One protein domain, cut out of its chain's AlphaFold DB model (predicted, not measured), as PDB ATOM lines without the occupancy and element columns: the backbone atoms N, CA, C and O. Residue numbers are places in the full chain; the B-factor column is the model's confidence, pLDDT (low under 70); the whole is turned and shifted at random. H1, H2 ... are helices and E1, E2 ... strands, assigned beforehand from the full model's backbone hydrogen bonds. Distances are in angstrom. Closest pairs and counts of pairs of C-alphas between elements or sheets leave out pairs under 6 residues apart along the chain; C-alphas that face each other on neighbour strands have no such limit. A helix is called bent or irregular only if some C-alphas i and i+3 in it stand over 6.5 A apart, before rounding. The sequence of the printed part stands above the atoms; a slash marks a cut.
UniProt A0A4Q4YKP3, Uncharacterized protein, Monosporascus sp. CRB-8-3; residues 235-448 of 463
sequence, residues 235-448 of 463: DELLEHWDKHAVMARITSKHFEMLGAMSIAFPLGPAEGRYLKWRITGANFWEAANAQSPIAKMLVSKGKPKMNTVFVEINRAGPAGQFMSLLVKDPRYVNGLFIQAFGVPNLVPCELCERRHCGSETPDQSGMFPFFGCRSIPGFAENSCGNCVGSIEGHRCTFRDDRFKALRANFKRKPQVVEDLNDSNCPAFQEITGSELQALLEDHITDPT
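What this domain is: This is residues 235 to 448 of the 463 residues of an uncharacterized protein of Monosporascus sp. CRB-8-3 (UniProt A0A4Q4YKP3). A small, twisted sheet of four strands has short helices gathered at two places: H2, H3 and H10 cluster by the beginning of E1, and H6, with H8 packed on it, stands by edge strand E3. Beyond H8 lies a loop-rich part with H7 and H9; H10 and H9 make the two ends of the long axis, and residues 407 to 426 lead back from H9 to E4. The 214 printed residues hold, in chain order, H1 H2 E1 E2 H3 H4 E3 H5 H6 H7 H8 H9 E4 H10; the sheet is E3 - E2 - E1 - E4, all antiparallel. The class is mixed, helices and strands, with 105 residues, under half, in named elements. The whole is compact, with a radius of gyration of the C-alphas of 16.8 A and spans of 56 by 39 by 34 A.

How they stand to each other: E1, residues 261 to 266, and E2, residues 274 to 279, form a hairpin, with N 264 and O 276 2.8 A apart. E3, residues 309 to 312, is antiparallel to E2, with N 275 and O 311 2.8 A apart. E4, residues 427 to 431, is antiparallel to E1, with N 265 and O 429 2.8 A apart. H6, residues 330 to 341, is on the sheet and stands up from it; C-alphas 309 and 340, its closest to E3, are 5.9 A apart. H8, residues 385 to 389, touches H6, closest at C-alphas 385 and 335, 4.0 A. H7, residues 350 to 358, only just touches H8, with 3 pairs of C-alphas within 8 A, the closest 352 and 386, 7.1 A. H4, residues 292 to 300, is close to but not clearly touching H6, closest at C-alphas 294 and 337, 7.8 A. H10, residues 433 to 445, is on the sheet, over none of its strands. The hub H2, residues 252 to 259, touches H10 at a steep tilt of 40 degrees, opposite ways, closest at C-alphas 259 and 433, 3.9 A. H2 also touches H3, residues 283 to 287, closest at C-alphas 257 and 284, 4.5 A, and H5, residues 321 to 328, closest at C-alphas 253 and 327, 6.9 A. H1, residues 235 to 243, and H9, residues 401 to 406, touch no helix. Every O i to N i+4 pair is within hydrogen-bond range in the helices other than H9, which has 0 of 2, and 2 of 3 O i to N i+3 pairs; H9 is irregular, C-alphas 402 and 405 being 7.7 A apart.

Where its parts are: H1 begins at C-alpha 235 (-22.223, -9.127, 20.149). E1 is 15.5 A long, E2 15.7 A and H6 16.2 A. H10, 18.4 A, ends at C-alpha 445 (-6.355, 1.028, 23.680).

The domain as a whole: The C-alphas farthest apart, those of Lys 413 and Pro 447, are 55.9 A apart. The printed part has no cut. The long links are H7 to H8, H8 to H9 and H9 to E4. Mean pLDDT of the printed part is 81.2; 43 residues are under 70, among them 358 to 366.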
ATOM      1  N   ASP A 235     -23.558  -9.142  20.748       68.38
ATOM      2  CA  ASP A 235     -22.223  -9.127  20.149       68.38
ATOM      3  C   ASP A 235     -22.235  -8.544  18.730       68.38
ATOM      4  O   ASP A 235     -21.340  -7.780  18.388       68.38
ATOM      5  N   GLU A 236     -23.269  -8.809  17.922       68.25
ATOM      6  CA  GLU A 236     -23.396  -8.206  16.591       68.25
ATOM      7  C   GLU A 236     -23.737  -6.720  16.663       68.25
ATOM      8  O   GLU A 236     -23.309  -5.966  15.792       68.25
ATOM      9  N   LEU A 237     -24.476  -6.255  17.683       66.12
ATOM     10  CA  LEU A 237     -24.690  -4.814  17.849       66.12
ATOM     11  C   LEU A 237     -23.423  -4.109  18.328       66.12
ATOM     12  O   LEU A 237     -23.140  -3.006  17.866       66.12
ATOM     13  N   LEU A 238     -22.669  -4.724  19.239       69.12
ATOM     14  CA  LEU A 238     -21.363  -4.211  19.644       69.12
ATOM     15  C   LEU A 238     -20.420  -4.176  18.438       69.12
ATOM     16  O   LEU A 238     -19.826  -3.135  18.171       69.12
ATOM     17  N   GLU A 239     -20.384  -5.243  17.638       72.19
ATOM     18  CA  GLU A 239     -19.639  -5.296  16.377       72.19
ATOM     19  C   GLU A 239     -20.169  -4.267  15.363       72.19
ATOM     20  O   GLU A 239     -19.401  -3.667  14.618       72.19
ATOM     21  N   HIS A 240     -21.477  -4.008  15.326       70.50
ATOM     22  CA  HIS A 240     -22.073  -2.970  14.490       70.50
ATOM     23  C   HIS A 240     -21.637  -1.579  14.954       70.50
ATOM     24  O   HIS A 240     -21.220  -0.768  14.133       70.50
ATOM     25  N   TRP A 241     -21.701  -1.276  16.250       73.44
ATOM     26  CA  TRP A 241     -21.219  -0.001  16.777       73.44
ATOM     27  C   TRP A 241     -19.734   0.181  16.567       73.44
ATOM     28  O   TRP A 241     -19.324   1.309  16.336       73.44
ATOM     29  N   ASP A 242     -18.967  -0.897  16.616       68.81
ATOM     30  CA  ASP A 242     -17.545  -0.897  16.329       68.81
ATOM     31  C   ASP A 242     -17.274  -0.632  14.835       68.81
ATOM     32  O   ASP A 242     -16.613   0.338  14.462       68.81
ATOM     33  N   LYS A 243     -17.929  -1.382  13.938       67.88
ATOM     34  CA  LYS A 243     -17.882  -1.174  12.476       67.88
ATOM     35  C   LYS A 243     -18.333   0.226  12.060       67.88
ATOM     36  O   LYS A 243     -17.834   0.776  11.076       67.88
ATOM     37  N   HIS A 244     -19.305   0.781  12.777       63.44
ATOM     38  CA  HIS A 244     -19.883   2.098  12.536       63.44
ATOM     39  C   HIS A 244     -19.429   3.133  13.566       63.44
ATOM     40  O   HIS A 244     -20.069   4.183  13.683       63.44
ATOM     41  N   ALA A 245     -18.331   2.887  14.284       61.75
ATOM     42  CA  ALA A 245     -17.779   3.838  15.232       61.75
ATOM     43  C   ALA A 245     -17.340   5.081  14.452       61.75
ATOM     44  O   ALA A 245     -16.307   5.124  13.787       61.75
ATOM     45  N   VAL A 246     -18.163   6.131  14.496       59.19
ATOM     46  CA  VAL A 246     -17.895   7.382  13.762       59.19
ATOM     47  C   VAL A 246     -16.932   8.279  14.555       59.19
ATOM     48  O   VAL A 246     -16.509   9.343  14.087       59.19
ATOM     49  N   MET A 247     -16.572   7.884  15.780       60.53
ATOM     50  CA  MET A 247     -15.721   8.675  16.662       60.53
ATOM     51  C   MET A 247     -14.250   8.571  16.262       60.53
ATOM     52  O   MET A 247     -13.448   7.949  16.940       60.53
ATOM     53  N   ALA A 248     -13.857   9.303  15.219       56.94
ATOM     54  CA  ALA A 248     -12.444   9.465  14.861       56.94
ATOM     55  C   ALA A 248     -11.594  10.088  15.993       56.94
ATOM     56  O   ALA A 248     -10.368  10.047  15.936       56.94
ATOM     57  N   ARG A 249     -12.230  10.730  16.990       71.62
ATOM     58  CA  ARG A 249     -11.583  11.302  18.183       71.62
ATOM     59  C   ARG A 249     -12.510  11.243  19.391       71.62
ATOM     60  O   ARG A 249     -13.416  12.072  19.518       71.62
ATOM     61  N   ILE A 250     -12.236  10.303  20.282       79.88
ATOM     62  CA  ILE A 250     -12.833  10.246  21.612       79.88
ATOM     63  C   ILE A 250     -12.171  11.327  22.483       79.88
ATOM     64  O   ILE A 250     -10.978  11.599  22.362       79.88
ATOM     65  N   THR A 251     -12.951  12.006  23.321       85.88
ATOM     66  CA  THR A 251     -12.470  13.079  24.215       85.88
ATOM     67  C   THR A 251     -12.910  12.795  25.646       85.88
ATOM     68  O   THR A 251     -13.873  12.056  25.837       85.88
ATOM     69  N   SER A 252     -12.284  13.428  26.645       87.06
ATOM     70  CA  SER A 252     -12.677  13.281  28.059       87.06
ATOM     71  C   SER A 252     -14.169  13.550  28.303       87.06
ATOM     72  O   SER A 252     -14.810  12.847  29.074       87.06
ATOM     73  N   LYS A 253     -14.769  14.478  27.546       88.88
ATOM     74  CA  LYS A 253     -16.214  14.753  27.599       88.88
ATOM     75  C   LYS A 253     -17.081  13.542  27.264       88.88
ATOM     76  O   LYS A 253     -18.157  13.406  27.830       88.88
ATOM     77  N   HIS A 254     -16.640  12.684  26.343       89.25
ATOM     78  CA  HIS A 254     -17.382  11.469  26.007       89.25
ATOM     79  C   HIS A 254     -17.408  10.522  27.207       89.25
ATOM     80  O   HIS A 254     -18.479  10.050  27.573       89.25
ATOM     81  N   PHE A 255     -16.264  10.321  27.866       90.12
ATOM     82  CA  PHE A 255     -16.173   9.509  29.079       90.12
ATOM     83  C   PHE A 255     -17.044  10.055  30.206       90.12
ATOM     84  O   PHE A 255     -17.811   9.301  30.799       90.12
ATOM     85  N   GLU A 256     -16.979  11.360  30.474       91.38
ATOM     86  CA  GLU A 256     -17.804  11.995  31.506       91.38
ATOM     87  C   GLU A 256     -19.307  11.835  31.222       91.38
ATOM     88  O   GLU A 256     -20.082  11.545  32.134       91.38
ATOM     89  N   MET A 257     -19.726  11.992  29.960       92.69
ATOM     90  CA  MET A 257     -21.116  11.778  29.554       92.69
ATOM     91  C   MET A 257     -21.531  10.310  29.696       92.69
ATOM     92  O   MET A 257     -22.568  10.032  30.289       92.69
ATOM     93  N   LEU A 258     -20.728   9.368  29.196       92.00
ATOM     94  CA  LEU A 258     -21.047   7.939  29.249       92.00
ATOM     95  C   LEU A 258     -21.124   7.420  30.685       92.00
ATOM     96  O   LEU A 258     -22.084   6.736  31.023       92.00
ATOM     97  N   GLY A 259     -20.208   7.837  31.561       92.94
ATOM     98  CA  GLY A 259     -20.247   7.487  32.985       92.94
ATOM     99  C   GLY A 259     -21.479   8.020  33.725       92.94
ATOM    100  O   GLY A 259     -21.822   7.538  34.802       92.94
ATOM    101  N   ALA A 260     -22.162   9.008  33.148       93.81
ATOM    102  CA  ALA A 260     -23.340   9.659  33.708       93.81
ATOM    103  C   ALA A 260     -24.660   9.214  33.056       93.81
ATOM    104  O   ALA A 260     -25.691   9.883  33.216       93.81
ATOM    105  N   MET A 261     -24.644   8.114  32.302       95.06
ATOM    106  CA  MET A 261     -25.827   7.545  31.667       95.06
ATOM    107  C   MET A 261     -25.797   6.016  31.657       95.06
ATOM    108  O   MET A 261     -24.773   5.391  31.893       95.06
ATOM    109  N   SER A 262     -26.941   5.416  31.361       94.75
ATOM    110  CA  SER A 262     -27.068   4.019  30.974       94.75
ATOM    111  C   SER A 262     -27.802   3.912  29.641       94.75
ATOM    112  O   SER A 262     -28.617   4.773  29.269       94.75
ATOM    113  N   ILE A 263     -27.482   2.854  28.905       94.56
ATOM    114  CA  ILE A 263     -28.117   2.507  27.638       94.56
ATOM    115  C   ILE A 263     -28.749   1.140  27.819       94.56
ATOM    116  O   ILE A 263     -28.075   0.188  28.187       94.56
ATOM    117  N   ALA A 264     -30.042   1.039  27.548       93.69
ATOM    118  CA  ALA A 264     -30.757  -0.217  27.607       93.69
ATOM    119  C   ALA A 264     -31.359  -0.592  26.258       93.69
ATOM    120  O   ALA A 264     -31.788   0.256  25.472       93.69
ATOM    121  N   PHE A 265     -31.439  -1.891  26.034       91.69
ATOM    122  CA  PHE A 265     -32.136  -2.490  24.918       91.69
ATOM    123  C   PHE A 265     -33.609  -2.644  25.289       91.69
ATOM    124  O   PHE A 265     -33.922  -3.366  26.240       91.69
ATOM    125  N   PRO A 266     -34.530  -1.936  24.623       92.81
ATOM    126  CA  PRO A 266     -35.937  -2.036  24.956       92.81
ATOM    127  C   PRO A 266     -36.579  -3.263  24.298       92.81
ATOM    128  O   PRO A 266     -36.311  -3.565  23.137       92.81
ATOM    129  N   LEU A 267     -37.495  -3.908  25.019       90.31
ATOM    130  CA  LEU A 267     -38.440  -4.869  24.447       90.31
ATOM    131  C   LEU A 267     -39.643  -4.155  23.817       90.31
ATOM    132  O   LEU A 267     -39.911  -2.977  24.078       90.31
ATOM    133  N   GLY A 268     -40.426  -4.900  23.037       90.00
ATOM    134  CA  GLY A 268     -41.743  -4.459  22.586       90.00
ATOM    135  C   GLY A 268     -41.676  -3.526  21.370       90.00
ATOM    136  O   GLY A 268     -40.889  -3.762  20.457       90.00
ATOM    137  N   PRO A 269     -42.500  -2.462  21.288       86.50
ATOM    138  CA  PRO A 269     -42.602  -1.644  20.071       86.50
ATOM    139  C   PRO A 269     -41.311  -0.922  19.649       86.50
ATOM    140  O   PRO A 269     -41.194  -0.507  18.492       86.50
ATOM    141  N   ALA A 270     -40.369  -0.743  20.577       88.12
ATOM    142  CA  ALA A 270     -39.077  -0.100  20.345       88.12
ATOM    143  C   ALA A 270     -37.959  -1.078  19.936       88.12
ATOM    144  O   ALA A 270     -36.882  -0.632  19.529       88.12
ATOM    145  N   GLU A 271     -38.207  -2.382  20.058       88.31
ATOM    146  CA  GLU A 271     -37.221  -3.443  19.869       88.31
ATOM    147  C   GLU A 271     -36.605  -3.418  18.463       88.31
ATOM    148  O   GLU A 271     -37.300  -3.238  17.457       88.31
ATOM    149  N   GLY A 272     -35.275  -3.549  18.409       83.25
ATOM    150  CA  GLY A 272     -34.486  -3.534  17.172       83.25
ATOM    151  C   GLY A 272     -34.498  -2.201  16.409       83.25
ATOM    152  O   GLY A 272     -34.030  -2.151  15.275       83.25
ATOM    153  N   ARG A 273     -35.062  -1.128  16.982       83.44
ATOM    154  CA  ARG A 273     -35.194   0.192  16.331       83.44
ATOM    155  C   ARG A 273     -34.607   1.325  17.153       83.44
ATOM    156  O   ARG A 273     -34.025   2.259  16.603       83.44
ATOM    157  N   TYR A 274     -34.761   1.252  18.469       89.56
ATOM    158  CA  TYR A 274     -34.288   2.278  19.384       89.56
ATOM    159  C   TYR A 274     -33.479   1.664  20.510       89.56
ATOM    160  O   TYR A 274     -33.734   0.541  20.935       89.56
ATOM    161  N   LEU A 275     -32.568   2.460  21.051       92.44
ATOM    162  CA  LEU A 275     -32.018   2.250  22.376       92.44
ATOM    163  C   LEU A 275     -32.665   3.201  23.361       92.44
ATOM    164  O   LEU A 275     -33.021   4.339  23.047       92.44
ATOM    165  N   LYS A 276     -32.763   2.724  24.587       94.50
ATOM    166  CA  LYS A 276     -33.296   3.439  25.723       94.50
ATOM    167  C   LYS A 276     -32.153   4.124  26.459       94.50
ATOM    168  O   LYS A 276     -31.364   3.472  27.128       94.50
ATOM    169  N   TRP A 277     -32.057   5.437  26.341       95.50
ATOM    170  CA  TRP A 277     -31.084   6.246  27.064       95.50
ATOM    171  C   TRP A 277     -31.678   6.752  28.376       95.50
ATOM    172  O   TRP A 277     -32.753   7.368  28.403       95.50
ATOM    173  N   ARG A 278     -30.938   6.545  29.465       94.50
ATOM    174  CA  ARG A 278     -31.254   7.067  30.794       94.50
ATOM    175  C   ARG A 278     -30.055   7.834  31.335       94.50
ATOM    176  O   ARG A 278     -29.006   7.273  31.600       94.50
ATOM    177  N   ILE A 279     -30.225   9.134  31.525       93.12
ATOM    178  CA  ILE A 279     -29.197  10.022  32.080       93.12
ATOM    179  C   ILE A 279     -29.319  10.031  33.611       93.12
ATOM    180  O   ILE A 279     -30.326  10.464  34.165       93.12
ATOM    181  N   THR A 280     -28.321   9.521  34.320       86.69
ATOM    182  CA  THR A 280     -28.392   9.310  35.776       86.69
ATOM    183  C   THR A 280     -27.762  10.454  36.567       86.69
ATOM    184  O   THR A 280     -28.176  10.719  37.697       86.69
ATOM    185  N   GLY A 281     -26.803  11.170  35.974       80.88
ATOM    186  CA  GLY A 281     -25.987  12.161  36.671       80.88
ATOM    187  C   GLY A 281     -26.117  13.594  36.147       80.88
ATOM    188  O   GLY A 281     -26.383  13.843  34.972       80.88
ATOM    189  N   ALA A 282     -25.912  14.574  37.036       82.31
ATOM    190  CA  ALA A 282     -25.841  15.991  36.656       82.31
ATOM    191  C   ALA A 282     -24.571  16.313  35.846       82.31
ATOM    192  O   ALA A 282     -24.612  17.155  34.948       82.31
ATOM    193  N   ASN A 283     -23.491  15.575  36.113       86.81
ATOM    194  CA  ASN A 283     -22.227  15.607  35.382       86.81
ATOM    195  C   ASN A 283     -22.399  15.328  33.880       86.81
ATOM    196  O   ASN A 283     -21.652  15.895  33.090       86.81
ATOM    197  N   PHE A 284     -23.424  14.568  33.464       91.69
ATOM    198  CA  PHE A 284     -23.755  14.415  32.042       91.69
ATOM    199  C   PHE A 284     -23.945  15.774  31.360       91.69
ATOM    200  O   PHE A 284     -23.376  16.047  30.306       91.69
ATOM    201  N   TRP A 285     -24.760  16.642  31.964       88.94
ATOM    202  CA  TRP A 285     -25.134  17.930  31.383       88.94
ATOM    203  C   TRP A 285     -23.987  18.940  31.434       88.94
ATOM    204  O   TRP A 285     -23.864  19.781  30.540       88.94
ATOM    205  N   GLU A 286     -23.142  18.843  32.460       86.31
ATOM    206  CA  GLU A 286     -21.914  19.632  32.587       86.31
ATOM    207  C   GLU A 286     -20.913  19.256  31.485       86.31
ATOM    208  O   GLU A 286     -20.458  20.132  30.743       86.31
ATOM    209  N   ALA A 287     -20.667  17.957  31.291       88.62
ATOM    210  CA  ALA A 287     -19.797  17.422  30.244       88.62
ATOM    211  C   ALA A 287     -20.313  17.746  28.832       88.62
ATOM    212  O   ALA A 287     -19.566  18.232  27.970       88.62
ATOM    213  N   ALA A 288     -21.628  17.595  28.627       86.56
ATOM    214  CA  ALA A 288     -22.339  17.970  27.406       86.56
ATOM    215  C   ALA A 288     -22.346  19.491  27.148       86.56
ATOM    216  O   ALA A 288     -22.876  19.943  26.136       86.56
ATOM    217  N   ASN A 289     -21.732  20.307  28.014       75.31
ATOM    218  CA  ASN A 289     -21.587  21.748  27.831       75.31
ATOM    219  C   ASN A 289     -22.943  22.465  27.706       75.31
ATOM    220  O   ASN A 289     -23.129  23.334  26.846       75.31
ATOM    221  N   ALA A 290     -23.911  22.079  28.545       62.22
ATOM    222  CA  ALA A 290     -25.238  22.673  28.543       62.22
ATOM    223  C   ALA A 290     -25.153  24.160  28.924       62.22
ATOM    224  O   ALA A 290     -24.991  24.539  30.084       62.22
ATOM    225  N   GLN A 291     -25.249  25.021  27.912       58.75
ATOM    226  CA  GLN A 291     -25.226  26.468  28.068       58.75
ATOM    227  C   GLN A 291     -26.291  26.945  29.079       58.75
ATOM    228  O   GLN A 291     -27.326  26.309  29.299       58.75
ATOM    229  N   SER A 292     -26.029  28.113  29.676       57.41
ATOM    230  CA  SER A 292     -26.709  28.710  30.840       57.41
ATOM    231  C   SER A 292     -28.254  28.598  30.936       57.41
ATOM    232  O   SER A 292     -28.737  28.504  32.064       57.41
ATOM    233  N   PRO A 293     -29.079  28.565  29.865       64.81
ATOM    234  CA  PRO A 293     -30.533  28.401  30.016       64.81
ATOM    235  C   PRO A 293     -30.969  27.042  30.584       64.81
ATOM    236  O   PRO A 293     -31.923  26.984  31.361       64.81
ATOM    237  N   ILE A 294     -30.271  25.960  30.224       70.62
ATOM    238  CA  ILE A 294     -30.566  24.607  30.714       70.62
ATOM    239  C   ILE A 294     -30.199  24.497  32.191       70.62
ATOM    240  O   ILE A 294     -31.035  24.114  33.008       70.62
ATOM    241  N   ALA A 295     -28.981  24.918  32.541       65.81
ATOM    242  CA  ALA A 295     -28.513  24.947  33.923       65.81
ATOM    243  C   ALA A 295     -29.453  25.780  34.815       65.81
ATOM    244  O   ALA A 295     -29.867  25.329  35.880       65.81
ATOM    245  N   LYS A 296     -29.897  26.955  34.340       68.19
ATOM    246  CA  LYS A 296     -30.885  27.786  35.050       68.19
ATOM    247  C   LYS A 296     -32.218  27.072  35.254       68.19
ATOM    248  O   LYS A 296     -32.818  27.197  36.319       68.19
ATOM    249  N   MET A 297     -32.707  26.338  34.258       71.00
ATOM    250  CA  MET A 297     -33.968  25.605  34.376       71.00
ATOM    251  C   MET A 297     -33.863  24.425  35.349       71.00
ATOM    252  O   MET A 297     -34.776  24.241  36.150       71.00
ATOM    253  N   LEU A 298     -32.750  23.686  35.324       70.81
ATOM    254  CA  LEU A 298     -32.482  22.588  36.258       70.81
ATOM    255  C   LEU A 298     -32.397  23.065  37.716       70.81
ATOM    256  O   LEU A 298     -32.839  22.355  38.615       70.81
ATOM    257  N   VAL A 299     -31.865  24.270  37.944       70.12
ATOM    258  CA  VAL A 299     -31.724  24.859  39.286       70.12
ATOM    259  C   VAL A 299     -33.024  25.512  39.780       70.12
ATOM    260  O   VAL A 299     -33.370  25.377  40.948       70.12
ATOM    261  N   SER A 300     -33.766  26.218  38.920       66.00
ATOM    262  CA  SER A 300     -34.843  27.127  39.361       66.00
ATOM    263  C   SER A 300     -36.207  26.490  39.630       66.00
ATOM    264  O   SER A 300     -36.980  27.049  40.405       66.00
ATOM    265  N   LYS A 301     -36.555  25.367  38.990       61.25
ATOM    266  CA  LYS A 301     -37.927  24.815  39.033       61.25
ATOM    267  C   LYS A 301     -38.064  23.514  39.831       61.25
ATOM    268  O   LYS A 301     -39.107  22.868  39.762       61.25
ATOM    269  N   GLY A 302     -37.024  23.135  40.577       66.69
ATOM    270  CA  GLY A 302     -36.840  21.748  41.007       66.69
ATOM    271  C   GLY A 302     -36.508  20.864  39.803       66.69
ATOM    272  O   GLY A 302     -36.831  21.205  38.664       66.69
ATOM    273  N   LYS A 303     -35.824  19.738  40.024       69.06
ATOM    274  CA  LYS A 303     -35.462  18.830  38.929       69.06
ATOM    275  C   LYS A 303     -36.762  18.249  38.350       69.06
ATOM    276  O   LYS A 303     -37.406  17.465  39.052       69.06
ATOM    277  N   PRO A 304     -37.193  18.629  37.126       76.50
ATOM    278  CA  PRO A 304     -38.380  18.026  36.538       76.50
ATOM    279  C   PRO A 304     -38.131  16.524  36.413       76.50
ATOM    280  O   PRO A 304     -36.983  16.111  36.221       76.50
ATOM    281  N   LYS A 305     -39.187  15.705  36.504       85.19
ATOM    282  CA  LYS A 305     -39.046  14.271  36.248       85.19
ATOM    283  C   LYS A 305     -38.454  14.102  34.854       85.19
ATOM    284  O   LYS A 305     -39.060  14.512  33.864       85.19
ATOM    285  N   MET A 306     -37.264  13.525  34.806       90.00
ATOM    286  CA  MET A 306     -36.605  13.231  33.555       90.00
ATOM    287  C   MET A 306     -37.255  11.994  32.941       90.00
ATOM    288  O   MET A 306     -37.511  10.996  33.616       90.00
ATOM    289  N   ASN A 307     -37.555  12.090  31.659       90.31
ATOM    290  CA  ASN A 307     -38.072  11.012  30.853       90.31
ATOM    291  C   ASN A 307     -36.922  10.178  30.310       90.31
ATOM    292  O   ASN A 307     -35.857  10.693  29.967       90.31
ATOM    293  N   THR A 308     -37.200   8.895  30.150       91.88
ATOM    294  CA  THR A 308     -36.446   8.028  29.259       91.88
ATOM    295  C   THR A 308     -36.466   8.588  27.838       91.88
ATOM    296  O   THR A 308     -37.527   8.967  27.332       91.88
ATOM    297  N   VAL A 309     -35.303   8.603  27.186       94.38
ATOM    298  CA  VAL A 309     -35.162   9.019  25.788       94.38
ATOM    299  C   VAL A 309     -34.923   7.785  24.928       94.38
ATOM    300  O   VAL A 309     -34.060   6.976  25.241       94.38
ATOM    301  N   PHE A 310     -35.668   7.639  23.838       93.62
ATOM    302  CA  PHE A 310     -35.459   6.566  22.867       93.62
ATOM    303  C   PHE A 310     -34.728   7.142  21.656       93.62
ATOM    304  O   PHE A 310     -35.251   8.036  20.988       93.62
ATOM    305  N   VAL A 311     -33.514   6.662  21.405       92.31
ATOM    306  CA  VAL A 311     -32.623   7.140  20.338       92.31
ATOM    307  C   VAL A 311     -32.492   6.047  19.286       92.31
ATOM    308  O   VAL A 311     -32.410   4.875  19.637       92.31
ATOM    309  N   GLU A 312     -32.504   6.408  18.006       88.38
ATOM    310  CA  GLU A 312     -32.375   5.454  16.892       88.38
ATOM    311  C   GLU A 312     -31.129   4.559  17.050       88.38
ATOM    312  O   GLU A 312     -30.013   5.062  17.207       88.38
ATOM    313  N   ILE A 313     -31.315   3.235  16.984       86.38
ATOM    314  CA  ILE A 313     -30.305   2.226  17.356       86.38
ATOM    315  C   ILE A 313     -28.971   2.389  16.615       86.38
ATOM    316  O   ILE A 313     -27.912   2.340  17.240       86.38
ATOM    317  N   ASN A 314     -29.027   2.723  15.323       81.31
ATOM    318  CA  ASN A 314     -27.861   2.903  14.447       81.31
ATOM    319  C   ASN A 314     -26.979   4.101  14.834       81.31
ATOM    320  O   ASN A 314     -25.880   4.281  14.316       81.31
ATOM    321  N   ARG A 315     -27.471   4.981  15.709       84.31
ATOM    322  CA  ARG A 315     -26.771   6.210  16.109       84.31
ATOM    323  C   ARG A 315     -26.618   6.351  17.616       84.31
ATOM    324  O   ARG A 315     -25.857   7.210  18.059       84.31
ATOM    325  N   ALA A 316     -27.341   5.530  18.368       87.94
ATOM    326  CA  ALA A 316     -27.464   5.579  19.814       87.94
ATOM    327  C   ALA A 316     -26.336   4.858  20.569       87.94
ATOM    328  O   ALA A 316     -26.355   4.856  21.798       87.94
ATOM    329  N   GLY A 317     -25.377   4.247  19.867       86.38
ATOM    330  CA  GLY A 317     -24.226   3.601  20.495       86.38
ATOM    331  C   GLY A 317     -23.317   4.581  21.260       86.38
ATOM    332  O   GLY A 317     -23.330   5.787  20.976       86.38
ATOM    333  N   PRO A 318     -22.486   4.084  22.195       85.38
ATOM    334  CA  PRO A 318     -21.572   4.902  22.999       85.38
ATOM    335  C   PRO A 318     -20.529   5.633  22.144       85.38
ATOM    336  O   PRO A 318     -20.251   6.808  22.377       85.38
ATOM    337  N   ALA A 319     -20.026   4.970  21.098       81.81
ATOM    338  CA  ALA A 319     -19.187   5.557  20.051       81.81
ATOM    339  C   ALA A 319     -19.982   5.963  18.788       81.81
ATOM    340  O   ALA A 319     -19.427   6.208  17.713       81.81
ATOM    341  N   GLY A 320     -21.309   6.043  18.908       83.62
ATOM    342  CA  GLY A 320     -22.199   6.365  17.805       83.62
ATOM    343  C   GLY A 320     -22.079   7.816  17.339       83.62
ATOM    344  O   GLY A 320     -21.630   8.719  18.059       83.62
ATOM    345  N   GLN A 321     -22.564   8.072  16.121       84.31
ATOM    346  CA  GLN A 321     -22.591   9.414  15.534       84.31
ATOM    347  C   GLN A 321     -23.300  10.427  16.445       84.31
ATOM    348  O   GLN A 321     -22.869  11.577  16.538       84.31
ATOM    349  N   PHE A 322     -24.378  10.015  17.122       87.94
ATOM    350  CA  PHE A 322     -25.158  10.923  17.952       87.94
ATOM    351  C   PHE A 322     -24.380  11.407  19.179       87.94
ATOM    352  O   PHE A 322     -24.390  12.604  19.466       87.94
ATOM    353  N   MET A 323     -23.631  10.519  19.840       89.75
ATOM    354  CA  MET A 323     -22.781  10.889  20.975       89.75
ATOM    355  C   MET A 323     -21.705  11.901  20.561       89.75
ATOM    356  O   MET A 323     -21.543  12.953  21.183       89.75
ATOM    357  N   SER A 324     -21.061  11.655  19.419       86.81
ATOM    358  CA  SER A 324     -20.122  12.597  18.800       86.81
ATOM    359  C   SER A 324     -20.738  13.974  18.513       86.81
ATOM    360  O   SER A 324     -20.074  15.004  18.663       86.81
ATOM    361  N   LEU A 325     -21.998  14.017  18.070       88.38
ATOM    362  CA  LEU A 325     -22.704  15.264  17.770       88.38
ATOM    363  C   LEU A 325     -23.055  16.052  19.037       88.38
ATOM    364  O   LEU A 325     -22.951  17.279  19.017       88.38
ATOM    365  N   LEU A 326     -23.388  15.374  20.141       90.44
ATOM    366  CA  LEU A 326     -23.644  16.020  21.433       90.44
ATOM    367  C   LEU A 326     -22.417  16.781  21.946       90.44
ATOM    368  O   LEU A 326     -22.548  17.903  22.428       90.44
ATOM    369  N   VAL A 327     -21.216  16.218  21.790       87.94
ATOM    370  CA  VAL A 327     -19.973  16.875  22.230       87.94
ATOM    371  C   VAL A 327     -19.597  18.061  21.334       87.94
ATOM    372  O   VAL A 327     -19.019  19.044  21.809       87.94
ATOM    373  N   LYS A 328     -19.900  17.978  20.034       86.50
ATOM    374  CA  LYS A 328     -19.475  18.968  19.030       86.50
ATOM    375  C   LYS A 328     -20.417  20.159  18.907       86.50
ATOM    376  O   LYS A 328     -19.946  21.261  18.629       86.50
ATOM    377  N   ASP A 329     -21.723  19.957  19.073       87.19
ATOM    378  CA  ASP A 329     -22.719  20.977  18.756       87.19
ATOM    379  C   ASP A 329     -23.814  21.080  19.839       87.19
ATOM    380  O   ASP A 329     -24.612  20.155  20.026       87.19
ATOM    381  N   PRO A 330     -23.915  22.238  20.528       86.94
ATOM    382  CA  PRO A 330     -24.847  22.434  21.639       86.94
ATOM    383  C   PRO A 330     -26.323  22.330  21.229       86.94
ATOM    384  O   PRO A 330     -27.192  22.179  22.088       86.94
ATOM    385  N   ARG A 331     -26.651  22.401  19.934       87.50
ATOM    386  CA  ARG A 331     -28.028  22.215  19.454       87.50
ATOM    387  C   ARG A 331     -28.537  20.802  19.713       87.50
ATOM    388  O   ARG A 331     -29.682  20.651  20.136       87.50
ATOM    389  N   TYR A 332     -27.694  19.783  19.548       90.38
ATOM    390  CA  TYR A 332     -28.067  18.400  19.863       90.38
ATOM    391  C   TYR A 332     -28.303  18.210  21.356       90.38
ATOM    392  O   TYR A 332     -29.247  17.526  21.740       90.38
ATOM    393  N   VAL A 333     -27.510  18.885  22.189       91.25
ATOM    394  CA  VAL A 333     -27.675  18.883  23.648       91.25
ATOM    395  C   VAL A 333     -28.999  19.535  24.036       91.25
ATOM    396  O   VAL A 333     -29.748  18.972  24.829       91.25
ATOM    397  N   ASN A 334     -29.351  20.667  23.417       90.50
ATOM    398  CA  ASN A 334     -30.664  21.292  23.603       90.50
ATOM    399  C   ASN A 334     -31.807  20.380  23.133       90.50
ATOM    400  O   ASN A 334     -32.838  20.294  23.800       90.50
ATOM    401  N   GLY A 335     -31.637  19.692  22.003       92.25
ATOM    402  CA  GLY A 335     -32.603  18.720  21.495       92.25
ATOM    403  C   GLY A 335     -32.818  17.559  22.468       92.25
ATOM    404  O   GLY A 335     -33.961  17.260  22.815       92.25
ATOM    405  N   LEU A 336     -31.727  16.965  22.964       93.69
ATOM    406  CA  LEU A 336     -31.739  15.895  23.965       93.69
ATOM    407  C   LEU A 336     -32.382  16.362  25.269       93.69
ATOM    408  O   LEU A 336     -33.236  15.672  25.816       93.69
ATOM    409  N   PHE A 337     -32.031  17.562  25.728       92.81
ATOM    410  CA  PHE A 337     -32.626  18.167  26.911       92.81
ATOM    411  C   PHE A 337     -34.149  18.304  26.770       92.81
ATOM    412  O   PHE A 337     -34.897  17.949  27.680       92.81
ATOM    413  N   ILE A 338     -34.634  18.775  25.615       92.00
ATOM    414  CA  ILE A 338     -36.075  18.873  25.348       92.00
ATOM    415  C   ILE A 338     -36.741  17.497  25.361       92.00
ATOM    416  O   ILE A 338     -37.864  17.390  25.835       92.00
ATOM    417  N   GLN A 339     -36.093  16.440  24.877       93.38
ATOM    418  CA  GLN A 339     -36.683  15.100  24.943       93.38
ATOM    419  C   GLN A 339     -36.709  14.542  26.365       93.38
ATOM    420  O   GLN A 339     -37.719  13.983  26.794       93.38
ATOM    421  N   ALA A 340     -35.628  14.755  27.114       93.12
ATOM    422  CA  ALA A 340     -35.497  14.306  28.489       93.12
ATOM    423  C   ALA A 340     -36.492  15.023  29.418       93.12
ATOM    424  O   ALA A 340     -37.113  14.380  30.255       93.12
ATOM    425  N   PHE A 341     -36.725  16.328  29.267       91.25
ATOM    426  CA  PHE A 341     -37.561  17.100  30.207       91.25
ATOM    427  C   PHE A 341     -38.873  17.632  29.618       91.25
ATOM    428  O   PHE A 341     -39.702  18.188  30.340       91.25
ATOM    429  N   GLY A 342     -39.070  17.489  28.313       90.50
ATOM    430  CA  GLY A 342     -40.282  17.910  27.626       90.50
ATOM    431  C   GLY A 342     -41.437  16.947  27.808       90.50
ATOM    432  O   GLY A 342     -41.280  15.783  28.178       90.50
ATOM    433  N   VAL A 343     -42.620  17.460  27.499       89.38
ATOM    434  CA  VAL A 343     -43.840  16.662  27.410       89.38
ATOM    435  C   VAL A 343     -44.163  16.349  25.950       89.38
ATOM    436  O   VAL A 343     -43.788  17.132  25.068       89.38
ATOM    437  N   PRO A 344     -44.831  15.215  25.669       89.56
ATOM    438  CA  PRO A 344     -45.311  14.904  24.328       89.56
ATOM    439  C   PRO A 344     -46.218  16.013  23.788       89.56
ATOM    440  O   PRO A 344     -47.092  16.524  24.495       89.56
ATOM    441  N   ASN A 345     -45.998  16.408  22.534       88.50
ATOM    442  CA  ASN A 345     -46.946  17.249  21.815       88.50
ATOM    443  C   ASN A 345     -48.203  16.436  21.490       88.50
ATOM    444  O   ASN A 345     -48.128  15.232  21.267       88.50
ATOM    445  N   LEU A 346     -49.354  17.110  21.413       86.00
ATOM    446  CA  LEU A 346     -50.629  16.461  21.090       86.00
ATOM    447  C   LEU A 346     -50.594  15.776  19.718       86.00
ATOM    448  O   LEU A 346     -51.207  14.734  19.492       86.00
ATOM    449  N   VAL A 347     -49.929  16.451  18.793       84.00
ATOM    450  CA  VAL A 347     -49.714  16.038  17.417       84.00
ATOM    451  C   VAL A 347     -48.216  16.208  17.164       84.00
ATOM    452  O   VAL A 347     -47.617  17.142  17.701       84.00
ATOM    453  N   PRO A 348     -47.559  15.336  16.394       86.00
ATOM    454  CA  PRO A 348     -46.206  15.612  15.935       86.00
ATOM    455  C   PRO A 348     -46.159  16.908  15.113       86.00
ATOM    456  O   PRO A 348     -47.102  17.246  14.408       86.00
ATOM    457  N   CYS A 349     -45.061  17.665  15.182       88.50
ATOM    458  CA  CYS A 349     -44.870  18.762  14.229       88.50
ATOM    459  C   CYS A 349     -44.669  18.188  12.820       88.50
ATOM    460  O   CYS A 349     -44.191  17.060  12.697       88.50
ATOM    461  N   GLU A 350     -44.903  18.992  11.783       86.50
ATOM    462  CA  GLU A 350     -44.829  18.551  10.379       86.50
ATOM    463  C   GLU A 350     -43.514  17.826  10.043       86.50
ATOM    464  O   GLU A 350     -43.522  16.807   9.364       86.50
ATOM    465  N   LEU A 351     -42.371  18.293  10.564       85.75
ATOM    466  CA  LEU A 351     -41.081  17.632  10.330       85.75
ATOM    467  C   LEU A 351     -41.001  16.249  10.990       85.75
ATOM    468  O   LEU A 351     -40.483  15.308  10.399       85.75
ATOM    469  N   CYS A 352     -41.498  16.127  12.223       86.94
ATOM    470  CA  CYS A 352     -41.524  14.847  12.933       86.94
ATOM    471  C   CYS A 352     -42.500  13.876  12.273       86.94
ATOM    472  O   CYS A 352     -42.173  12.707  12.138       86.94
ATOM    473  N   GLU A 353     -43.658  14.364  11.831       84.75
ATOM    474  CA  GLU A 353     -44.626  13.584  11.063       84.75
ATOM    475  C   GLU A 353     -44.018  13.107   9.745       84.75
ATOM    476  O   GLU A 353     -44.012  11.914   9.478       84.75
ATOM    477  N   ARG A 354     -43.408  14.007   8.968       82.81
ATOM    478  CA  ARG A 354     -42.744  13.660   7.709       82.81
ATOM    479  C   ARG A 354     -41.644  12.630   7.911       82.81
ATOM    480  O   ARG A 354     -41.550  11.706   7.118       82.81
ATOM    481  N   ARG A 355     -40.824  12.767   8.957       80.19
ATOM    482  CA  ARG A 355     -39.810  11.755   9.289       80.19
ATOM    483  C   ARG A 355     -40.455  10.443   9.712       80.19
ATOM    484  O   ARG A 355     -39.995   9.405   9.279       80.19
ATOM    485  N   HIS A 356     -41.535  10.480  10.484       79.31
ATOM    486  CA  HIS A 356     -42.244   9.276  10.907       79.31
ATOM    487  C   HIS A 356     -42.930   8.537   9.742       79.31
ATOM    488  O   HIS A 356     -42.881   7.316   9.675       79.31
ATOM    489  N   CYS A 357     -43.538   9.254   8.801       74.56
ATOM    490  CA  CYS A 357     -44.150   8.654   7.614       74.56
ATOM    491  C   CYS A 357     -43.105   8.290   6.549       74.56
ATOM    492  O   CYS A 357     -43.239   7.289   5.865       74.56
ATOM    493  N   GLY A 358     -42.042   9.086   6.416       65.00
ATOM    494  CA  GLY A 358     -40.923   8.816   5.508       65.00
ATOM    495  C   GLY A 358     -39.994   7.702   5.998       65.00
ATOM    496  O   GLY A 358     -39.304   7.099   5.184       65.00
ATOM    497  N   SER A 359     -40.022   7.392   7.302       59.09
ATOM    498  CA  SER A 359     -39.273   6.300   7.950       59.09
ATOM    499  C   SER A 359     -39.758   4.889   7.604       59.09
ATOM    500  O   SER A 359     -39.352   3.913   8.229       59.09
ATOM    501  N   GLU A 360     -40.657   4.759   6.629       48.81
ATOM    502  CA  GLU A 360     -41.067   3.461   6.093       48.81
ATOM    503  C   GLU A 360     -39.957   2.788   5.272       48.81
ATOM    504  O   GLU A 360     -40.058   1.594   4.983       48.81
ATOM    505  N   THR A 361     -38.863   3.495   4.949       47.72
ATOM    506  CA  THR A 361     -37.636   2.817   4.533       47.72
ATOM    507  C   THR A 361     -37.004   2.119   5.744       47.72
ATOM    508  O   THR A 361     -36.815   2.732   6.797       47.72
ATOM    509  N   PRO A 362     -36.659   0.828   5.629       47.72
ATOM    510  CA  PRO A 362     -36.131   0.048   6.750       47.72
ATOM    511  C   PRO A 362     -34.830   0.619   7.341       47.72
ATOM    512  O   PRO A 362     -34.526   0.360   8.507       47.72
ATOM    513  N   ASP A 363     -34.116   1.448   6.576       42.44
ATOM    514  CA  ASP A 363     -32.831   2.037   6.953       42.44
ATOM    515  C   ASP A 363     -32.942   3.235   7.906       42.44
ATOM    516  O   ASP A 363     -31.964   3.622   8.543       42.44
ATOM    517  N   GLN A 364     -34.127   3.841   8.002       49.34
ATOM    518  CA  GLN A 364     -34.387   4.999   8.849       49.34
ATOM    519  C   GLN A 364     -35.648   4.732   9.640       49.34
ATOM    520  O   GLN A 364     -36.671   5.329   9.359       49.34
ATOM    521  N   SER A 365     -35.624   3.828  10.611       51.28
ATOM    522  CA  SER A 365     -36.836   3.451  11.344       51.28
ATOM    523  C   SER A 365     -37.176   4.445  12.465       51.28
ATOM    524  O   SER A 365     -37.272   4.081  13.637       51.28
ATOM    525  N   GLY A 366     -37.417   5.723  12.144       61.00
ATOM    526  CA  GLY A 366     -37.911   6.641  13.162       61.00
ATOM    527  C   GLY A 366     -37.962   8.134  12.914       61.00
ATOM    528  O   GLY A 366     -37.425   8.691  11.961       61.00
ATOM    529  N   MET A 367     -38.559   8.816  13.896       73.69
ATOM    530  CA  MET A 367     -38.295  10.231  14.125       73.69
ATOM    531  C   MET A 367     -36.816  10.373  14.521       73.69
ATOM    532  O   MET A 367     -36.427  10.007  15.622       73.69
ATOM    533  N   PHE A 368     -35.968  10.857  13.614       76.56
ATOM    534  CA  PHE A 368     -34.555  11.101  13.916       76.56
ATOM    535  C   PHE A 368     -34.361  12.446  14.653       76.56
ATOM    536  O   PHE A 368     -34.983  13.441  14.246       76.56
ATOM    537  N   PRO A 369     -33.466  12.537  15.664       81.06
ATOM    538  CA  PRO A 369     -32.727  11.440  16.321       81.06
ATOM    539  C   PRO A 369     -33.499  10.713  17.427       81.06
ATOM    540  O   PRO A 369     -33.038   9.678  17.907       81.06
ATOM    541  N   PHE A 370     -34.644  11.249  17.846       91.00
ATOM    542  CA  PHE A 370     -35.385  10.758  18.998       91.00
ATOM    543  C   PHE A 370     -36.788  10.308  18.627       91.00
ATOM    544  O   PHE A 370     -37.529  11.040  17.960       91.00
ATOM    545  N   PHE A 371     -37.227   9.187  19.192       89.31
ATOM    546  CA  PHE A 371     -38.644   8.875  19.160       89.31
ATOM    547  C   PHE A 371     -39.450   9.930  19.927       89.31
ATOM    548  O   PHE A 371     -39.086  10.359  21.024       89.31
ATOM    549  N   GLY A 372     -40.598  10.288  19.361       88.25
ATOM    550  CA  GLY A 372     -41.555  11.187  19.985       88.25
ATOM    551  C   GLY A 372     -41.305  12.652  19.641       88.25
ATOM    552  O   GLY A 372     -40.177  13.147  19.544       88.25
ATOM    553  N   CYS A 373     -42.397  13.388  19.468       90.38
ATOM    554  CA  CYS A 373     -42.347  14.824  19.253       90.38
ATOM    555  C   CYS A 373     -42.595  15.539  20.582       90.38
ATOM    556  O   CYS A 373     -43.737  15.858  20.901       90.38
ATOM    557  N   ARG A 374     -41.541  15.803  21.361       92.19
ATOM    558  CA  ARG A 374     -41.659  16.483  22.663       92.19
ATOM    559  C   ARG A 374     -41.233  17.936  22.595       92.19
ATOM    560  O   ARG A 374     -40.320  18.275  21.844       92.19
ATOM    561  N   SER A 375     -41.869  18.790  23.391       91.50
ATOM    562  CA  SER A 375     -41.475  20.192  23.565       91.50
ATOM    563  C   SER A 375     -41.528  20.607  25.037       91.50
ATOM    564  O   SER A 375     -42.195  19.978  25.862       91.50
ATOM    565  N   ILE A 376     -40.805  21.676  25.376       89.56
ATOM    566  CA  ILE A 376     -40.882  22.325  26.688       89.56
ATOM    567  C   ILE A 376     -41.554  23.692  26.493       89.56
ATOM    568  O   ILE A 376     -40.979  24.557  25.826       89.56
ATOM    569  N   PRO A 377     -42.744  23.925  27.075       86.81
ATOM    570  CA  PRO A 377     -43.404  25.227  27.053       86.81
ATOM    571  C   PRO A 377     -42.481  26.376  27.485       86.81
ATOM    572  O   PRO A 377     -41.944  26.378  28.594       86.81
ATOM    573  N   GLY A 378     -42.326  27.372  26.612       85.19
ATOM    574  CA  GLY A 378     -41.506  28.564  26.835       85.19
ATOM    575  C   GLY A 378     -40.006  28.389  26.568       85.19
ATOM    576  O   GLY A 378     -39.261  29.356  26.704       85.19
ATOM    577  N   PHE A 379     -39.545  27.202  26.172       86.69
ATOM    578  CA  PHE A 379     -38.142  26.941  25.842       86.69
ATOM    579  C   PHE A 379     -37.951  26.800  24.327       86.69
ATOM    580  O   PHE A 379     -38.808  26.238  23.650       86.69
ATOM    581  N   ALA A 380     -36.834  27.305  23.790       88.12
ATOM    582  CA  ALA A 380     -36.476  27.211  22.366       88.12
ATOM    583  C   ALA A 380     -37.620  27.593  21.396       88.12
ATOM    584  O   ALA A 380     -37.885  26.890  20.418       88.12
ATOM    585  N   GLU A 381     -38.337  28.685  21.691       87.38
ATOM    586  CA  GLU A 381     -39.506  29.139  20.911       87.38
ATOM    587  C   GLU A 381     -40.614  28.069  20.800       87.38
ATOM    588  O   GLU A 381     -41.368  28.036  19.833       87.38
ATOM    589  N   ASN A 382     -40.718  27.175  21.792       86.75
ATOM    590  CA  ASN A 382     -41.598  25.999  21.805       86.75
ATOM    591  C   ASN A 382     -41.301  24.961  20.707       86.75
ATOM    592  O   ASN A 382     -42.150  24.125  20.395       86.75
ATOM    593  N   SER A 383     -40.103  24.990  20.119       90.88
ATOM    594  CA  SER A 383     -39.674  23.978  19.151       90.88
ATOM    595  C   SER A 383     -39.549  22.604  19.818       90.88
ATOM    596  O   SER A 383     -39.182  22.502  20.990       90.88
ATOM    597  N   CYS A 384     -39.826  21.533  19.071       92.19
ATOM    598  CA  CYS A 384     -39.644  20.177  19.583       92.19
ATOM    599  C   CYS A 384     -38.168  19.741  19.575       92.19
ATOM    600  O   CYS A 384     -37.362  20.266  18.800       92.19
ATOM    601  N   GLY A 385     -37.819  18.748  20.397       92.00
ATOM    602  CA  GLY A 385     -36.436  18.282  20.560       92.00
ATOM    603  C   GLY A 385     -35.796  17.793  19.259       92.00
ATOM    604  O   GLY A 385     -34.654  18.139  18.973       92.00
ATOM    605  N   ASN A 386     -36.557  17.087  18.414       91.38
ATOM    606  CA  ASN A 386     -36.093  16.640  17.094       91.38
ATOM    607  C   ASN A 386     -35.786  17.798  16.135       91.38
ATOM    608  O   ASN A 386     -34.808  17.725  15.396       91.38
ATOM    609  N   CYS A 387     -36.583  18.873  16.152       90.75
ATOM    610  CA  CYS A 387     -36.332  20.052  15.313       90.75
ATOM    611  C   CYS A 387     -35.157  20.886  15.826       90.75
ATOM    612  O   CYS A 387     -34.432  21.467  15.032       90.75
ATOM    613  N   VAL A 388     -34.981  20.978  17.149       90.19
ATOM    614  CA  VAL A 388     -33.837  21.687  17.743       90.19
ATOM    615  C   VAL A 388     -32.540  20.916  17.507       90.19
ATOM    616  O   VAL A 388     -31.518  21.530  17.212       90.19
ATOM    617  N   GLY A 389     -32.593  19.586  17.604       87.50
ATOM    618  CA  GLY A 389     -31.459  18.707  17.340       87.50
ATOM    619  C   GLY A 389     -31.123  18.561  15.856       87.50
ATOM    620  O   GLY A 389     -29.966  18.337  15.529       87.50
ATOM    621  N   SER A 390     -32.077  18.712  14.932       80.19
ATOM    622  CA  SER A 390     -31.765  18.629  13.504       80.19
ATOM    623  C   SER A 390     -31.276  19.964  12.950       80.19
ATOM    624  O   SER A 390     -32.009  20.947  12.943       80.19
ATOM    625  N   ILE A 391     -30.051  19.979  12.423       64.19
ATOM    626  CA  ILE A 391     -29.427  21.139  11.754       64.19
ATOM    627  C   ILE A 391     -30.180  21.548  10.478       64.19
ATOM    628  O   ILE A 391     -30.018  22.668   9.993       64.19
ATOM    629  N   GLU A 392     -30.998  20.649   9.934       61.53
ATOM    630  CA  GLU A 392     -31.858  20.908   8.786       61.53
ATOM    631  C   GLU A 392     -32.711  22.148   9.076       61.53
ATOM    632  O   GLU A 392     -33.536  22.129   9.987       61.53
ATOM    633  N   GLY A 393     -32.476  23.239   8.338       53.25
ATOM    634  CA  GLY A 393     -33.047  24.579   8.545       53.25
ATOM    635  C   GLY A 393     -34.568  24.694   8.373       53.25
ATOM    636  O   GLY A 393     -35.073  25.739   7.964       53.25
ATOM    637  N   HIS A 394     -35.312  23.632   8.664       61.72
ATOM    638  CA  HIS A 394     -36.759  23.574   8.672       61.72
ATOM    639  C   HIS A 394     -37.333  24.209   9.941       61.72
ATOM    640  O   HIS A 394     -36.811  24.076  11.052       61.72
ATOM    641  N   ARG A 395     -38.451  24.923   9.777       78.56
ATOM    642  CA  ARG A 395     -39.161  25.560  10.887       78.56
ATOM    643  C   ARG A 395     -40.090  24.537  11.529       78.56
ATOM    644  O   ARG A 395     -40.977  24.004  10.874       78.56
ATOM    645  N   CYS A 396     -39.909  24.291  12.823       87.69
ATOM    646  CA  CYS A 396     -40.877  23.534  13.608       87.69
ATOM    647  C   CYS A 396     -42.233  24.259  13.565       87.69
ATOM    648  O   CYS A 396     -42.293  25.436  13.929       87.69
ATOM    649  N   THR A 397     -43.315  23.581  13.163       87.19
ATOM    650  CA  THR A 397     -44.658  24.195  13.104       87.19
ATOM    651  C   THR A 397     -45.110  24.732  14.460       87.19
ATOM    652  O   THR A 397     -45.815  25.733  14.528       87.19
ATOM    653  N   PHE A 398     -44.612  24.162  15.560       84.19
ATOM    654  CA  PHE A 398     -44.879  24.664  16.905       84.19
ATOM    655  C   PHE A 398     -44.217  25.993  17.252       84.19
ATOM    656  O   PHE A 398     -44.526  26.521  18.313       84.19
ATOM    657  N   ARG A 399     -43.396  26.589  16.382       83.94
ATOM    658  CA  ARG A 399     -42.984  27.990  16.553       83.94
ATOM    659  C   ARG A 399     -44.122  28.977  16.303       83.94
ATOM    660  O   ARG A 399     -44.108  30.071  16.850       83.94
ATOM    661  N   ASP A 400     -45.110  28.598  15.498       82.94
ATOM    662  CA  ASP A 400     -46.240  29.454  15.145       82.94
ATOM    663  C   ASP A 400     -47.365  29.318  16.185       82.94
ATOM    664  O   ASP A 400     -47.764  28.210  16.560       82.94
ATOM    665  N   ASP A 401     -47.835  30.454  16.708       85.12
ATOM    666  CA  ASP A 401     -48.831  30.532  17.783       85.12
ATOM    667  C   ASP A 401     -50.210  30.004  17.398       85.12
ATOM    668  O   ASP A 401     -50.960  29.580  18.279       85.12
ATOM    669  N   ARG A 402     -50.511  29.899  16.100       84.62
ATOM    670  CA  ARG A 402     -51.728  29.236  15.610       84.62
ATOM    671  C   ARG A 402     -51.800  27.774  16.047       84.62
ATOM    672  O   ARG A 402     -52.885  27.262  16.303       84.62
ATOM    673  N   PHE A 403     -50.654  27.112  16.209       83.06
ATOM    674  CA  PHE A 403     -50.583  25.709  16.623       83.06
ATOM    675  C   PHE A 403     -50.420  25.531  18.139       83.06
ATOM    676  O   PHE A 403     -50.177  24.419  18.604       83.06
ATOM    677  N   LYS A 404     -50.577  26.596  18.941       82.19
ATOM    678  CA  LYS A 404     -50.374  26.559  20.401       82.19
ATOM    679  C   LYS A 404     -51.251  25.529  21.119       82.19
ATOM    680  O   LYS A 404     -50.793  24.937  22.091       82.19
ATOM    681  N   ALA A 405     -52.467  25.274  20.631       81.38
ATOM    682  CA  ALA A 405     -53.377  24.272  21.201       81.38
ATOM    683  C   ALA A 405     -52.908  22.817  20.995       81.38
ATOM    684  O   ALA A 405     -53.307  21.922  21.740       81.38
ATOM    685  N   LEU A 406     -52.050  22.585  19.997       80.88
ATOM    686  CA  LEU A 406     -51.489  21.275  19.662       80.88
ATOM    687  C   LEU A 406     -50.109  21.046  20.311       80.88
ATOM    688  O   LEU A 406     -49.574  19.938  20.262       80.88
ATOM    689  N   ARG A 407     -49.538  22.083  20.940       79.50
ATOM    690  CA  ARG A 407     -48.272  21.992  21.676       79.50
ATOM    691  C   ARG A 407     -48.443  21.170  22.951       79.50
ATOM    692  O   ARG A 407     -49.531  21.070  23.524       79.50
ATOM    693  N   ALA A 408     -47.328  20.637  23.424       77.00
ATOM    694  CA  ALA A 408     -47.243  19.999  24.721       77.00
ATOM    695  C   ALA A 408     -47.653  20.979  25.836       77.00
ATOM    696  O   ALA A 408     -47.266  22.150  25.831       77.00
ATOM    697  N   ASN A 409     -48.455  20.519  26.797       78.12
ATOM    698  CA  ASN A 409     -48.900  21.338  27.924       78.12
ATOM    699  C   ASN A 409     -49.063  20.483  29.185       78.12
ATOM    700  O   ASN A 409     -49.936  19.620  29.245       78.12
ATOM    701  N   PHE A 410     -48.272  20.785  30.218       75.38
ATOM    702  CA  PHE A 410     -48.308  20.092  31.512       75.38
ATOM    703  C   PHE A 410     -49.668  20.162  32.225       75.38
ATOM    704  O   PHE A 410     -49.959  19.322  33.069       75.38
ATOM    705  N   LYS A 411     -50.497  21.167  31.919       79.00
ATOM    706  CA  LYS A 411     -51.792  21.394  32.579       79.00
ATOM    707  C   LYS A 411     -52.954  20.645  31.924       79.00
ATOM    708  O   LYS A 411     -54.080  20.739  32.406       79.00
ATOM    709  N   ARG A 412     -52.725  19.954  30.806       63.84
ATOM    710  CA  ARG A 412     -53.797  19.302  30.049       63.84
ATOM    711  C   ARG A 412     -54.234  17.989  30.712       63.84
ATOM    712  O   ARG A 412     -53.394  17.208  31.148       63.84
ATOM    713  N   LYS A 413     -55.549  17.737  30.737       61.88
ATOM    714  CA  LYS A 413     -56.170  16.451  31.101       61.88
ATOM    715  C   LYS A 413     -57.175  16.035  30.006       61.88
ATOM    716  O   LYS A 413     -57.952  16.896  29.599       61.88
ATOM    717  N   PRO A 414     -57.180  14.773  29.541       62.25
ATOM    718  CA  PRO A 414     -56.161  13.751  29.793       62.25
ATOM    719  C   PRO A 414     -54.823  14.122  29.131       62.25
ATOM    720  O   PRO A 414     -54.772  14.958  28.223       62.25
ATOM    721  N   GLN A 415     -53.730  13.520  29.603       57.38
ATOM    722  CA  GLN A 415     -52.493  13.500  28.820       57.38
ATOM    723  C   GLN A 415     -52.758  12.664  27.562       57.38
ATOM    724  O   GLN A 415     -53.451  11.653  27.639       57.38
ATOM    725  N   VAL A 416     -52.305  13.128  26.398       54.62
ATOM    726  CA  VAL A 416     -52.734  12.562  25.113       54.62
ATOM    727  C   VAL A 416     -51.646  11.683  24.499       54.62
ATOM    728  O   VAL A 416     -50.509  12.128  24.409       54.62
ATOM    729  N   VAL A 417     -52.079  10.491  24.061       57.03
ATOM    730  CA  VAL A 417     -51.401   9.390  23.340       57.03
ATOM    731  C   VAL A 417     -50.117   8.847  23.985       57.03
ATOM    732  O   VAL A 417     -49.173   9.565  24.299       57.03
ATOM    733  N   GLU A 418     -50.085   7.524  24.138       57.72
ATOM    734  CA  GLU A 418     -48.950   6.777  24.675       57.72
ATOM    735  C   GLU A 418     -47.832   6.656  23.628       57.72
ATOM    736  O   GLU A 418     -47.870   5.821  22.726       57.72
ATOM    737  N   ASP A 419     -46.820   7.514  23.761       73.94
ATOM    738  CA  ASP A 419     -45.499   7.324  23.157       73.94
ATOM    739  C   ASP A 419     -44.799   6.070  23.733       73.94
ATOM    740  O   ASP A 419     -45.243   5.479  24.728       73.94
ATOM    741  N   LEU A 420     -43.657   5.684  23.147       86.25
ATOM    742  CA  LEU A 420     -42.724   4.759  23.797       86.25
ATOM    743  C   LEU A 420     -42.392   5.279  25.200       86.25
ATOM    744  O   LEU A 420     -42.076   6.458  25.399       86.25
ATOM    745  N   ASN A 421     -42.494   4.397  26.183       88.88
ATOM    746  CA  ASN A 421     -42.287   4.706  27.585       88.88
ATOM    747  C   ASN A 421     -41.792   3.464  28.340       88.88
ATOM    748  O   ASN A 421     -41.693   2.372  27.790       88.88
ATOM    749  N   ASP A 422     -41.468   3.624  29.620       90.00
ATOM    750  CA  ASP A 422     -40.896   2.526  30.407       90.00
ATOM    751  C   ASP A 422     -41.844   1.334  30.596       90.00
ATOM    752  O   ASP A 422     -41.363   0.224  30.796       90.00
ATOM    753  N   SER A 423     -43.162   1.552  30.536       90.56
ATOM    754  CA  SER A 423     -44.163   0.502  30.764       90.56
ATOM    755  C   SER A 423     -44.415  -0.363  29.529       90.56
ATOM    756  O   SER A 423     -44.563  -1.573  29.666       90.56
ATOM    757  N   ASN A 424     -44.413   0.228  28.328       89.69
ATOM    758  CA  ASN A 424     -44.585  -0.512  27.070       89.69
ATOM    759  C   ASN A 424     -43.254  -0.910  26.411       89.69
ATOM    760  O   ASN A 424     -43.254  -1.702  25.470       89.69
ATOM    761  N   CYS A 425     -42.130  -0.386  26.905       92.88
ATOM    762  CA  CYS A 425     -40.776  -0.716  26.468       92.88
ATOM    763  C   CYS A 425     -39.866  -0.964  27.685       92.88
ATOM    764  O   CYS A 425     -38.999  -0.129  28.012       92.88
ATOM    765  N   PRO A 426     -40.075  -2.087  28.402       94.75
ATOM    766  CA  PRO A 426     -39.198  -2.469  29.497       94.75
ATOM    767  C   PRO A 426     -37.786  -2.738  28.965       94.75
ATOM    768  O   PRO A 426     -37.600  -3.108  27.805       94.75
ATOM    769  N   ALA A 427     -36.782  -2.511  29.811       93.12
ATOM    770  CA  ALA A 427     -35.401  -2.834  29.472       93.12
ATOM    771  C   ALA A 427     -35.205  -4.356  29.522       93.12
ATOM    772  O   ALA A 427     -35.579  -4.980  30.512       93.12
ATOM    773  N   PHE A 428     -34.634  -4.929  28.464       89.06
ATOM    774  CA  PHE A 428     -34.158  -6.312  28.428       89.06
ATOM    775  C   PHE A 428     -32.783  -6.425  29.086       89.06
ATOM    776  O   PHE A 428     -32.594  -7.176  30.035       89.06
ATOM    777  N   GLN A 429     -31.850  -5.610  28.597       89.06
ATOM    778  CA  GLN A 429     -30.476  -5.522  29.064       89.06
ATOM    779  C   GLN A 429     -30.113  -4.050  29.196       89.06
ATOM    780  O   GLN A 429     -30.469  -3.248  28.332       89.06
ATOM    781  N   GLU A 430     -29.436  -3.690  30.279       91.81
ATOM    782  CA  GLU A 430     -28.976  -2.331  30.551       91.81
ATOM    783  C   GLU A 430     -27.459  -2.362  30.714       91.81
ATOM    784  O   GLU A 430     -26.946  -3.132  31.519       91.81
ATOM    785  N   ILE A 431     -26.769  -1.537  29.933       91.50
ATOM    786  CA  ILE A 431     -25.336  -1.282  30.037       91.50
ATOM    787  C   ILE A 431     -25.171  -0.007  30.863       91.50
ATOM    788  O   ILE A 431     -25.680   1.067  30.510       91.50
ATOM    789  N   THR A 432     -24.501  -0.142  31.998       94.38
ATOM    790  CA  THR A 432     -24.245   0.927  32.963       94.38
ATOM    791  C   THR A 432     -23.169   1.891  32.471       94.38
ATOM    792  O   THR A 432     -22.389   1.579  31.577       94.38
ATOM    793  N   GLY A 433     -23.085   3.072  33.085       91.69
ATOM    794  CA  GLY A 433     -22.101   4.082  32.690       91.69
ATOM    795  C   GLY A 433     -20.650   3.609  32.797       91.69
ATOM    796  O   GLY A 433     -19.856   3.914  31.914       91.69
ATOM    797  N   SER A 434     -20.312   2.820  33.822       91.44
ATOM    798  CA  SER A 434     -18.973   2.232  33.970       91.44
ATOM    799  C   SER A 434     -18.662   1.208  32.880       91.44
ATOM    800  O   SER A 434     -17.553   1.192  32.361       91.44
ATOM    801  N   GLU A 435     -19.638   0.389  32.483       90.12
ATOM    802  CA  GLU A 435     -19.469  -0.569  31.381       90.12
ATOM    803  C   GLU A 435     -19.349   0.157  30.036       90.12
ATOM    804  O   GLU A 435     -18.503  -0.190  29.220       90.12
ATOM    805  N   LEU A 436     -20.135   1.218  29.816       88.44
ATOM    806  CA  LEU A 436     -20.022   2.059  28.619       88.44
ATOM    807  C   LEU A 436     -18.659   2.754  28.522       88.44
ATOM    808  O   LEU A 436     -18.147   2.927  27.417       88.44
ATOM    809  N   GLN A 437     -18.092   3.178  29.655       90.00
ATOM    810  CA  GLN A 437     -16.738   3.727  29.707       90.00
ATOM    811  C   GLN A 437     -15.701   2.654  29.370       90.00
ATOM    812  O   GLN A 437     -14.888   2.900  28.488       90.00
ATOM    813  N   ALA A 438     -15.777   1.470  29.981       87.62
ATOM    814  CA  ALA A 438     -14.857   0.365  29.701       87.62
ATOM    815  C   ALA A 438     -14.868  -0.035  28.214       87.62
ATOM    816  O   ALA A 438     -13.818  -0.074  27.582       87.62
ATOM    817  N   LEU A 439     -16.057  -0.184  27.612       82.31
ATOM    818  CA  LEU A 439     -16.206  -0.456  26.172       82.31
ATOM    819  C   LEU A 439     -15.510   0.595  25.294       82.31
ATOM    820  O   LEU A 439     -15.022   0.296  24.204       82.31
ATOM    821  N   LEU A 440     -15.489   1.849  25.745       82.50
ATOM    822  CA  LEU A 440     -14.841   2.944  25.035       82.50
ATOM    823  C   LEU A 440     -13.319   2.973  25.272       82.50
ATOM    824  O   LEU A 440     -12.583   3.335  24.357       82.50
ATOM    825  N   GLU A 441     -12.847   2.617  26.470       85.25
ATOM    826  CA  GLU A 441     -11.416   2.486  26.794       85.25
ATOM    827  C   GLU A 441     -10.765   1.363  25.986       85.25
ATOM    828  O   GLU A 441      -9.704   1.578  25.390       85.25
ATOM    829  N   ASP A 442     -11.432   0.215  25.879       78.75
ATOM    830  CA  ASP A 442     -10.984  -0.918  25.064       78.75
ATOM    831  C   ASP A 442     -10.807  -0.491  23.596       78.75
ATOM    832  O   ASP A 442      -9.759  -0.714  22.989       78.75
ATOM    833  N   HIS A 443     -11.766   0.266  23.054       71.12
ATOM    834  CA  HIS A 443     -11.699   0.780  21.682       71.12
ATOM    835  C   HIS A 443     -10.561   1.805  21.464       71.12
ATOM    836  O   HIS A 443     -10.063   1.963  20.346       71.12
ATOM    837  N   ILE A 444     -10.141   2.550  22.494       75.75
ATOM    838  CA  ILE A 444      -8.992   3.473  22.392       75.75
ATOM    839  C   ILE A 444      -7.668   2.725  22.501       75.75
ATOM    840  O   ILE A 444      -6.683   3.124  21.880       75.75
ATOM    841  N   THR A 445      -7.608   1.712  23.356       78.75
ATOM    842  CA  THR A 445      -6.355   1.028  23.680       78.75
ATOM    843  C   THR A 445      -5.979  -0.021  22.647       78.75
ATOM    844  O   THR A 445      -4.785  -0.272  22.486       78.75
ATOM    845  N   ASP A 446      -6.941  -0.565  21.895       71.12
ATOM    846  CA  ASP A 446      -6.657  -1.487  20.801       71.12
ATOM    847  C   ASP A 446      -6.231  -0.737  19.512       71.12
ATOM    848  O   ASP A 446      -7.046  -0.101  18.830       71.12
ATOM    849  N   PRO A 447      -4.943  -0.811  19.114       58.97
ATOM    850  CA  PRO A 447      -4.440  -0.135  17.923       58.97
ATOM    851  C   PRO A 447      -5.060  -0.657  16.617       58.97
ATOM    852  O   PRO A 447      -5.005   0.052  15.607       58.97
ATOM    853  N   THR A 448      -5.664  -1.852  16.608       64.75
ATOM    854  CA  THR A 448      -6.341  -2.405  15.424       64.75
ATOM    855  C   THR A 448      -7.622  -1.638  15.073       64.75
ATOM    856  O   THR A 448      -7.971  -1.550  13.892       64.75
TER     857      THR A 448